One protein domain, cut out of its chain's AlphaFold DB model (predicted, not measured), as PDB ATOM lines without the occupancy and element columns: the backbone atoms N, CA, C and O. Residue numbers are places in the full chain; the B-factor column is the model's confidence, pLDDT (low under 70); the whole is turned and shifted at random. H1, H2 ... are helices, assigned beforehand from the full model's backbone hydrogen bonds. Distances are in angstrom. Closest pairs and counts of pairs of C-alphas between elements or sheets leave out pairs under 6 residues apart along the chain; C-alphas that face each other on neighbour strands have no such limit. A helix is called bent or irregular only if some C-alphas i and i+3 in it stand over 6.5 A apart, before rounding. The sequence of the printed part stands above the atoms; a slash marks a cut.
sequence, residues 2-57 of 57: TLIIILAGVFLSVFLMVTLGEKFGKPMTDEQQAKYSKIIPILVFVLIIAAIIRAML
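AT A GLANCE: This is residues 2 to 57 of the 57 residues of an uncharacterized protein of Colwellia marinimaniae (UniProt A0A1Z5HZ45). Two long helices, H2 and H1, make the arms of an open, flat V, joined at its tip by residues 25 to 29, with empty space between the arms. H2, the longest helix, has a kink near residue 38. The printed part has 56 residues with two named helices, H1 then H2, and no named strand; the class is all helix. It is extended, with a radius of gyration of the C-alphas of 18.6 A and spans of 44 by 39 by 6 A.

HOW THE PARTS SIT: H2, residues 30 to 56, has a kink of 34 degrees near residue 38; it is neither bent nor irregular, but only just: C-alphas 38 and 41 are 6.4 A apart. H1, residues 2 to 24, is apart from H2, with no C-alpha of the one within 8 A of the other. Residues 2 to 16 and 18 to 24 of H1 stand free, as do 30 to 35 and 37 to 56 of H2. In H1 every O i to N i+4 pair is within hydrogen-bond range; in H2, 19 of 23 are.

IN THESE COORDINATES: H2 measures 39.0 A from C-alpha 30 to C-alpha 56 at (572.538, 530.986, 381.532). H1 measures 32.0 A from C-alpha 2 at (567.081, 509.136, 416.631) to C-alpha 24.

THE WHOLE: The two C-alphas farthest apart, of Thr 2 and Ala 34, are 47.2 A apart. The printed part has no cut, and the link from H1 to H2 is tight. Mean pLDDT of the printed part is 90.6; no printed residue is under 70.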
ATOM      1  N   THR A   2     567.488 508.777 418.008       87.25
ATOM      2  CA  THR A   2     567.081 509.136 416.631       87.25
ATOM      3  C   THR A   2     565.595 508.893 416.338       87.25
ATOM      4  O   THR A   2     564.924 509.770 415.808       87.25
ATOM      5  N   LEU A   3     565.045 507.744 416.750       89.56
ATOM      6  CA  LEU A   3     563.634 507.408 416.504       89.56
ATOM      7  C   LEU A   3     562.650 508.360 417.200       89.56
ATOM      8  O   LEU A   3     561.661 508.752 416.598       89.56
ATOM      9  N   ILE A   4     562.937 508.766 418.440       92.69
ATOM     10  CA  ILE A   4     562.071 509.679 419.202       92.69
ATOM     11  C   ILE A   4     562.078 511.082 418.583       92.69
ATOM     12  O   ILE A   4     561.036 511.723 418.519       92.69
ATOM     13  N   ILE A   5     563.229 511.534 418.073       92.81
ATOM     14  CA  ILE A   5     563.350 512.824 417.379       92.81
ATOM     15  C   ILE A   5     562.571 512.806 416.063       92.81
ATOM     16  O   ILE A   5     561.831 513.745 415.785       92.81
ATOM     17  N   ILE A   6     562.692 511.734 415.274       92.62
ATOM     18  CA  ILE A   6     561.932 511.586 414.023       92.62
ATOM     19  C   ILE A   6     560.433 511.535 414.319       92.62
ATOM     20  O   ILE A   6     559.661 512.240 413.676       92.62
ATOM     21  N   LEU A   7     560.023 510.761 415.325       93.25
ATOM     22  CA  LEU A   7     558.629 510.668 415.746       93.25
ATOM     23  C   LEU A   7     558.088 512.048 416.141       93.25
ATOM     24  O   LEU A   7     557.094 512.498 415.579       93.25
ATOM     25  N   ALA A   8     558.782 512.761 417.030       93.75
ATOM     26  CA  ALA A   8     558.405 514.112 417.438       93.75
ATOM     27  C   ALA A   8     558.354 515.091 416.249       93.75
ATOM     28  O   ALA A   8     557.421 515.886 416.152       93.75
ATOM     29  N   GLY A   9     559.306 515.004 415.317       95.38
ATOM     30  CA  GLY A   9     559.351 515.831 414.110       95.38
ATOM     31  C   GLY A   9     558.168 515.598 413.172       95.38
ATOM     32  O   GLY A   9     557.575 516.559 412.685       95.38
ATOM     33  N   VAL A  10     557.773 514.340 412.956       94.69
ATOM     34  CA  VAL A  10     556.596 513.998 412.142       94.69
ATOM     35  C   VAL A  10     555.318 514.492 412.818       94.69
ATOM     36  O   VAL A  10     554.512 515.156 412.170       94.69
ATOM     37  N   PHE A  11     555.157 514.250 414.123       94.44
ATOM     38  CA  PHE A  11     553.989 514.731 414.867       94.44
ATOM     39  C   PHE A  11     553.873 516.256 414.840       94.44
ATOM     40  O   PHE A  11     552.789 516.782 414.595       94.44
ATOM     41  N   LEU A  12     554.984 516.973 415.024       95.44
ATOM     42  CA  LEU A  12     555.000 518.431 414.961       95.44
ATOM     43  C   LEU A  12     554.697 518.944 413.549       95.44
ATOM     44  O   LEU A  12     553.942 519.897 413.393       95.44
ATOM     45  N   SER A  13     555.236 518.294 412.517       94.00
ATOM     46  CA  SER A  13     554.990 518.677 411.123       94.00
ATOM     47  C   SER A  13     553.520 518.511 410.746       94.00
ATOM     48  O   SER A  13     552.934 519.415 410.158       94.00
ATOM     49  N   VAL A  14     552.899 517.394 411.134       94.31
ATOM     50  CA  VAL A  14     551.466 517.153 410.911       94.31
ATOM     51  C   VAL A  14     550.622 518.141 411.716       94.31
ATOM     52  O   VAL A  14     549.684 518.720 411.177       94.31
ATOM     53  N   PHE A  15     550.981 518.401 412.975       94.06
ATOM     54  CA  PHE A  15     550.298 519.391 413.806       94.06
ATOM     55  C   PHE A  15     550.331 520.795 413.181       94.06
ATOM     56  O   PHE A  15     549.303 521.468 413.091       94.06
ATOM     57  N   LEU A  16     551.492 521.229 412.685       93.56
ATOM     58  CA  LEU A  16     551.624 522.497 411.968       93.56
ATOM     59  C   LEU A  16     550.833 522.491 410.655       93.56
ATOM     60  O   LEU A  16     550.144 523.461 410.359       93.56
ATOM     61  N   MET A  17     550.878 521.400 409.889       89.75
ATOM     62  CA  MET A  17     550.140 521.273 408.630       89.75
ATOM     63  C   MET A  17     548.627 521.400 408.836       89.75
ATOM     64  O   MET A  17     547.971 522.104 408.072       89.75
ATOM     65  N   VAL A  18     548.075 520.767 409.872       91.88
ATOM     66  CA  VAL A  18     546.640 520.830 410.181       91.88
ATOM     67  C   VAL A  18     546.260 522.213 410.697       91.88
ATOM     68  O   VAL A  18     545.367 522.841 410.142       91.88
ATOM     69  N   THR A  19     546.978 522.746 411.688       90.94
ATOM     70  CA  THR A  19     546.654 524.062 412.274       90.94
ATOM     71  C   THR A  19     546.772 525.206 411.266       90.94
ATOM     72  O   THR A  19     545.930 526.107 411.240       90.94
ATOM     73  N   LEU A  20     547.789 525.174 410.401       89.75
ATOM     74  CA  LEU A  20     547.933 526.143 409.319       89.75
ATOM     75  C   LEU A  20     546.921 525.886 408.200       89.75
ATOM     76  O   LEU A  20     546.352 526.842 407.680       89.75
ATOM     77  N   GLY A  21     546.655 524.625 407.858       87.62
ATOM     78  CA  GLY A  21     545.669 524.241 406.848       87.62
ATOM     79  C   GLY A  21     544.251 524.676 407.211       87.62
ATOM     80  O   GLY A  21     543.570 525.282 406.393       87.62
ATOM     81  N   GLU A  22     543.818 524.477 408.453       85.19
ATOM     82  CA  GLU A  22     542.501 524.922 408.926       85.19
ATOM     83  C   GLU A  22     542.395 526.452 408.999       85.19
ATOM     84  O   GLU A  22     541.353 527.036 408.686       85.19
ATOM     85  N   LYS A  23     543.476 527.132 409.404       82.38
ATOM     86  CA  LYS A  23     543.471 528.590 409.579       82.38
ATOM     87  C   LYS A  23     543.605 529.355 408.260       82.38
ATOM     88  O   LYS A  23     542.931 530.369 408.084       82.38
ATOM     89  N   PHE A  24     544.470 528.891 407.362       81.75
ATOM     90  CA  PHE A  24     544.864 529.593 406.135       81.75
ATOM     91  C   PHE A  24     544.403 528.901 404.849       81.75
ATOM     92  O   PHE A  24     544.371 529.549 403.811       81.75
ATOM     93  N   GLY A  25     544.007 527.628 404.899       76.00
ATOM     94  CA  GLY A  25     543.490 526.875 403.749       76.00
ATOM     95  C   GLY A  25     542.024 527.155 403.421       76.00
ATOM     96  O   GLY A  25     541.424 526.428 402.630       76.00
ATOM     97  N   LYS A  26     541.424 528.197 404.014       77.69
ATOM     98  CA  LYS A  26     540.092 528.657 403.613       77.69
ATOM     99  C   LYS A  26     540.135 529.081 402.143       77.69
ATOM    100  O   LYS A  26     541.115 529.715 401.740       77.69
ATOM    101  N   PRO A  27     539.100 528.754 401.347       79.06
ATOM    102  CA  PRO A  27     539.044 529.200 399.969       79.06
ATOM    103  C   PRO A  27     539.156 530.720 399.954       79.06
ATOM    104  O   PRO A  27     538.506 531.426 400.728       79.06
ATOM    105  N   MET A  28     540.058 531.200 399.110       81.06
ATOM    106  CA  MET A  28     540.272 532.617 398.902       81.06
ATOM    107  C   MET A  28     538.952 533.281 398.493       81.06
ATOM    108  O   MET A  28     538.180 532.695 397.738       81.06
ATOM    109  N   THR A  29     538.692 534.492 398.987       86.19
ATOM    110  CA  THR A  29     537.485 535.227 398.587       86.19
ATOM    111  C   THR A  29     537.584 535.673 397.129       86.19
ATOM    112  O   THR A  29     538.685 535.894 396.616       86.19
ATOM    113  N   ASP A  30     536.443 535.876 396.467       84.06
ATOM    114  CA  ASP A  30     536.395 536.287 395.056       84.06
ATOM    115  C   ASP A  30     537.177 537.588 394.789       84.06
ATOM    116  O   ASP A  30     537.863 537.724 393.774       84.06
ATOM    117  N   GLU A  31     537.157 538.533 395.734       85.31
ATOM    118  CA  GLU A  31     537.915 539.789 395.654       85.31
ATOM    119  C   GLU A  31     539.433 539.563 395.688       85.31
ATOM    120  O   GLU A  31     540.192 540.159 394.913       85.31
ATOM    121  N   GLN A  32     539.894 538.678 396.576       85.75
ATOM    122  CA  GLN A  32     541.302 538.305 396.653       85.75
ATOM    123  C   GLN A  32     541.712 537.536 395.394       85.75
ATOM    124  O   GLN A  32     542.753 537.841 394.809       85.75
ATOM    125  N   GLN A  33     540.870 536.617 394.918       84.56
ATOM    126  CA  GLN A  33     541.110 535.865 393.691       84.56
ATOM    127  C   GLN A  33     541.246 536.778 392.480       84.56
ATOM    128  O   GLN A  33     542.203 536.637 391.721       84.56
ATOM    129  N   ALA A  34     540.359 537.761 392.328       88.12
ATOM    130  CA  ALA A  34     540.417 538.725 391.236       88.12
ATOM    131  C   ALA A  34     541.696 539.579 391.278       88.12
ATOM    132  O   ALA A  34     542.295 539.861 390.237       88.12
ATOM    133  N   LYS A  35     542.154 539.968 392.475       87.12
ATOM    134  CA  LYS A  35     543.403 540.722 392.652       87.12
ATOM    135  C   LYS A  35     544.629 539.874 392.313       87.12
ATOM    136  O   LYS A  35     545.482 540.305 391.536       87.12
ATOM    137  N   TYR A  36     544.717 538.664 392.860       89.19
ATOM    138  CA  TYR A  36     545.861 537.779 392.641       89.19
ATOM    139  C   TYR A  36     545.897 537.200 391.228       89.19
ATOM    140  O   TYR A  36     546.981 537.060 390.673       89.19
ATOM    141  N   SER A  37     544.750 536.962 390.593       87.50
ATOM    142  CA  SER A  37     544.669 536.488 389.206       87.50
ATOM    143  C   SER A  37     545.339 537.439 388.208       87.50
ATOM    144  O   SER A  37     545.854 536.979 387.195       87.50
ATOM    145  N   LYS A  38     545.414 538.744 388.504       89.81
ATOM    146  CA  LYS A  38     546.129 539.721 387.663       89.81
ATOM    147  C   LYS A  38     547.628 539.783 387.955       89.81
ATOM    148  O   LYS A  38     548.423 539.996 387.047       89.81
ATOM    149  N   ILE A  39     548.015 539.612 389.219       92.94
ATOM    150  CA  ILE A  39     549.396 539.818 389.682       92.94
ATOM    151  C   ILE A  39     550.233 538.540 389.548       92.94
ATOM    152  O   ILE A  39     551.381 538.604 389.112       92.94
ATOM    153  N   ILE A  40     549.668 537.377 389.894       93.31
ATOM    154  CA  ILE A  40     550.364 536.082 389.870       93.31
ATOM    155  C   ILE A  40     550.961 535.777 388.489       93.31
ATOM    156  O   ILE A  40     552.140 535.435 388.452       93.31
ATOM    157  N   PRO A  41     550.247 535.932 387.356       93.81
ATOM    158  CA  PRO A  41     550.825 535.643 386.044       93.81
ATOM    159  C   PRO A  41     552.055 536.500 385.729       93.81
ATOM    160  O   PRO A  41     553.035 535.993 385.191       93.81
ATOM    161  N   ILE A  42     552.035 537.781 386.115       94.81
ATOM    162  CA  ILE A  42     553.158 538.706 385.911       94.81
ATOM    163  C   ILE A  42     554.352 538.276 386.767       94.81
ATOM    164  O   ILE A  42     555.471 538.188 386.268       94.81
ATOM    165  N   LEU A  43     554.116 537.964 388.045       94.31
ATOM    166  CA  LEU A  43     555.165 537.474 388.942       94.31
ATOM    167  C   LEU A  43     555.773 536.163 388.437       94.31
ATOM    168  O   LEU A  43     556.993 536.037 388.399       94.31
ATOM    169  N   VAL A  44     554.943 535.209 388.009       95.81
ATOM    170  CA  VAL A  44     555.399 533.933 387.442       95.81
ATOM    171  C   VAL A  44     556.241 534.172 386.193       95.81
ATOM    172  O   VAL A  44     557.316 533.591 386.075       95.81
ATOM    173  N   PHE A  45     555.816 535.068 385.300       96.44
ATOM    174  CA  PHE A  45     556.593 535.422 384.115       96.44
ATOM    175  C   PHE A  45     557.975 535.975 384.487       96.44
ATOM    176  O   PHE A  45     558.987 535.478 383.996       96.44
ATOM    177  N   VAL A  46     558.041 536.936 385.413       96.94
ATOM    178  CA  VAL A  46     559.314 537.505 385.887       96.94
ATOM    179  C   VAL A  46     560.204 536.438 386.524       96.94
ATOM    180  O   VAL A  46     561.398 536.405 386.244       96.94
ATOM    181  N   LEU A  47     559.643 535.541 387.340       96.06
ATOM    182  CA  LEU A  47     560.397 534.455 387.970       96.06
ATOM    183  C   LEU A  47     560.945 533.456 386.949       96.06
ATOM    184  O   LEU A  47     562.080 533.014 387.098       96.06
ATOM    185  N   ILE A  48     560.180 533.127 385.906       96.25
ATOM    186  CA  ILE A  48     560.646 532.258 384.818       96.25
ATOM    187  C   ILE A  48     561.797 532.930 384.068       96.25
ATOM    188  O   ILE A  48     562.837 532.305 383.874       96.25
ATOM    189  N   ILE A  49     561.660 534.206 383.700       96.69
ATOM    190  CA  ILE A  49     562.737 534.949 383.031       96.69
ATOM    191  C   ILE A  49     563.980 535.030 383.925       96.69
ATOM    192  O   ILE A  49     565.082 534.744 383.465       96.69
ATOM    193  N   ALA A  50     563.818 535.341 385.212       96.31
ATOM    194  CA  ALA A  50     564.921 535.366 386.168       96.31
ATOM    195  C   ALA A  50     565.593 533.992 386.318       96.31
ATOM    196  O   ALA A  50     566.818 533.916 386.389       96.31
ATOM    197  N   ALA A  51     564.817 532.905 386.335       96.25
ATOM    198  CA  ALA A  51     565.344 531.545 386.393       96.25
ATOM    199  C   ALA A  51     566.129 531.178 385.126       96.25
ATOM    200  O   ALA A  51     567.190 530.573 385.237       96.25
ATOM    201  N   ILE A  52     565.655 531.584 383.944       96.38
ATOM    202  CA  ILE A  52     566.367 531.391 382.672       96.38
ATOM    203  C   ILE A  52     567.679 532.178 382.668       96.38
ATOM    204  O   ILE A  52     568.723 531.614 382.360       96.38
ATOM    205  N   ILE A  53     567.646 533.455 383.067       96.81
ATOM    206  CA  ILE A  53     568.851 534.287 383.183       96.81
ATOM    207  C   ILE A  53     569.847 533.632 384.144       96.81
ATOM    208  O   ILE A  53     571.013 533.487 383.800       96.81
ATOM    209  N   ARG A  54     569.383 533.179 385.316       94.94
ATOM    210  CA  ARG A  54     570.215 532.471 386.298       94.94
ATOM    211  C   ARG A  54     570.769 531.146 385.772       94.94
ATOM    212  O   ARG A  54     571.822 530.733 386.223       94.94
ATOM    213  N   ALA A  55     570.052 530.451 384.896       94.56
ATOM    214  CA  ALA A  55     570.530 529.200 384.312       94.56
ATOM    215  C   ALA A  55     571.580 529.426 383.208       94.56
ATOM    216  O   ALA A  55     572.346 528.513 382.913       94.56
ATOM    217  N   MET A  56     571.590 530.608 382.585       89.81
ATOM    218  CA  MET A  56     572.538 530.986 381.532       89.81
ATOM    219  C   MET A  56     573.797 531.706 382.047       89.81
ATOM    220  O   MET A  56     574.802 531.704 381.336       89.81
ATOM    221  N   LEU A  57     573.725 532.350 383.218       81.00
ATOM    222  CA  LEU A  57     574.843 532.983 383.939       81.00
ATOM    223  C   LEU A  57     575.570 531.974 384.831       81.00
ATOM    224  O   LEU A  57     576.820 532.013 384.836       81.00
TER     225      LEU A  57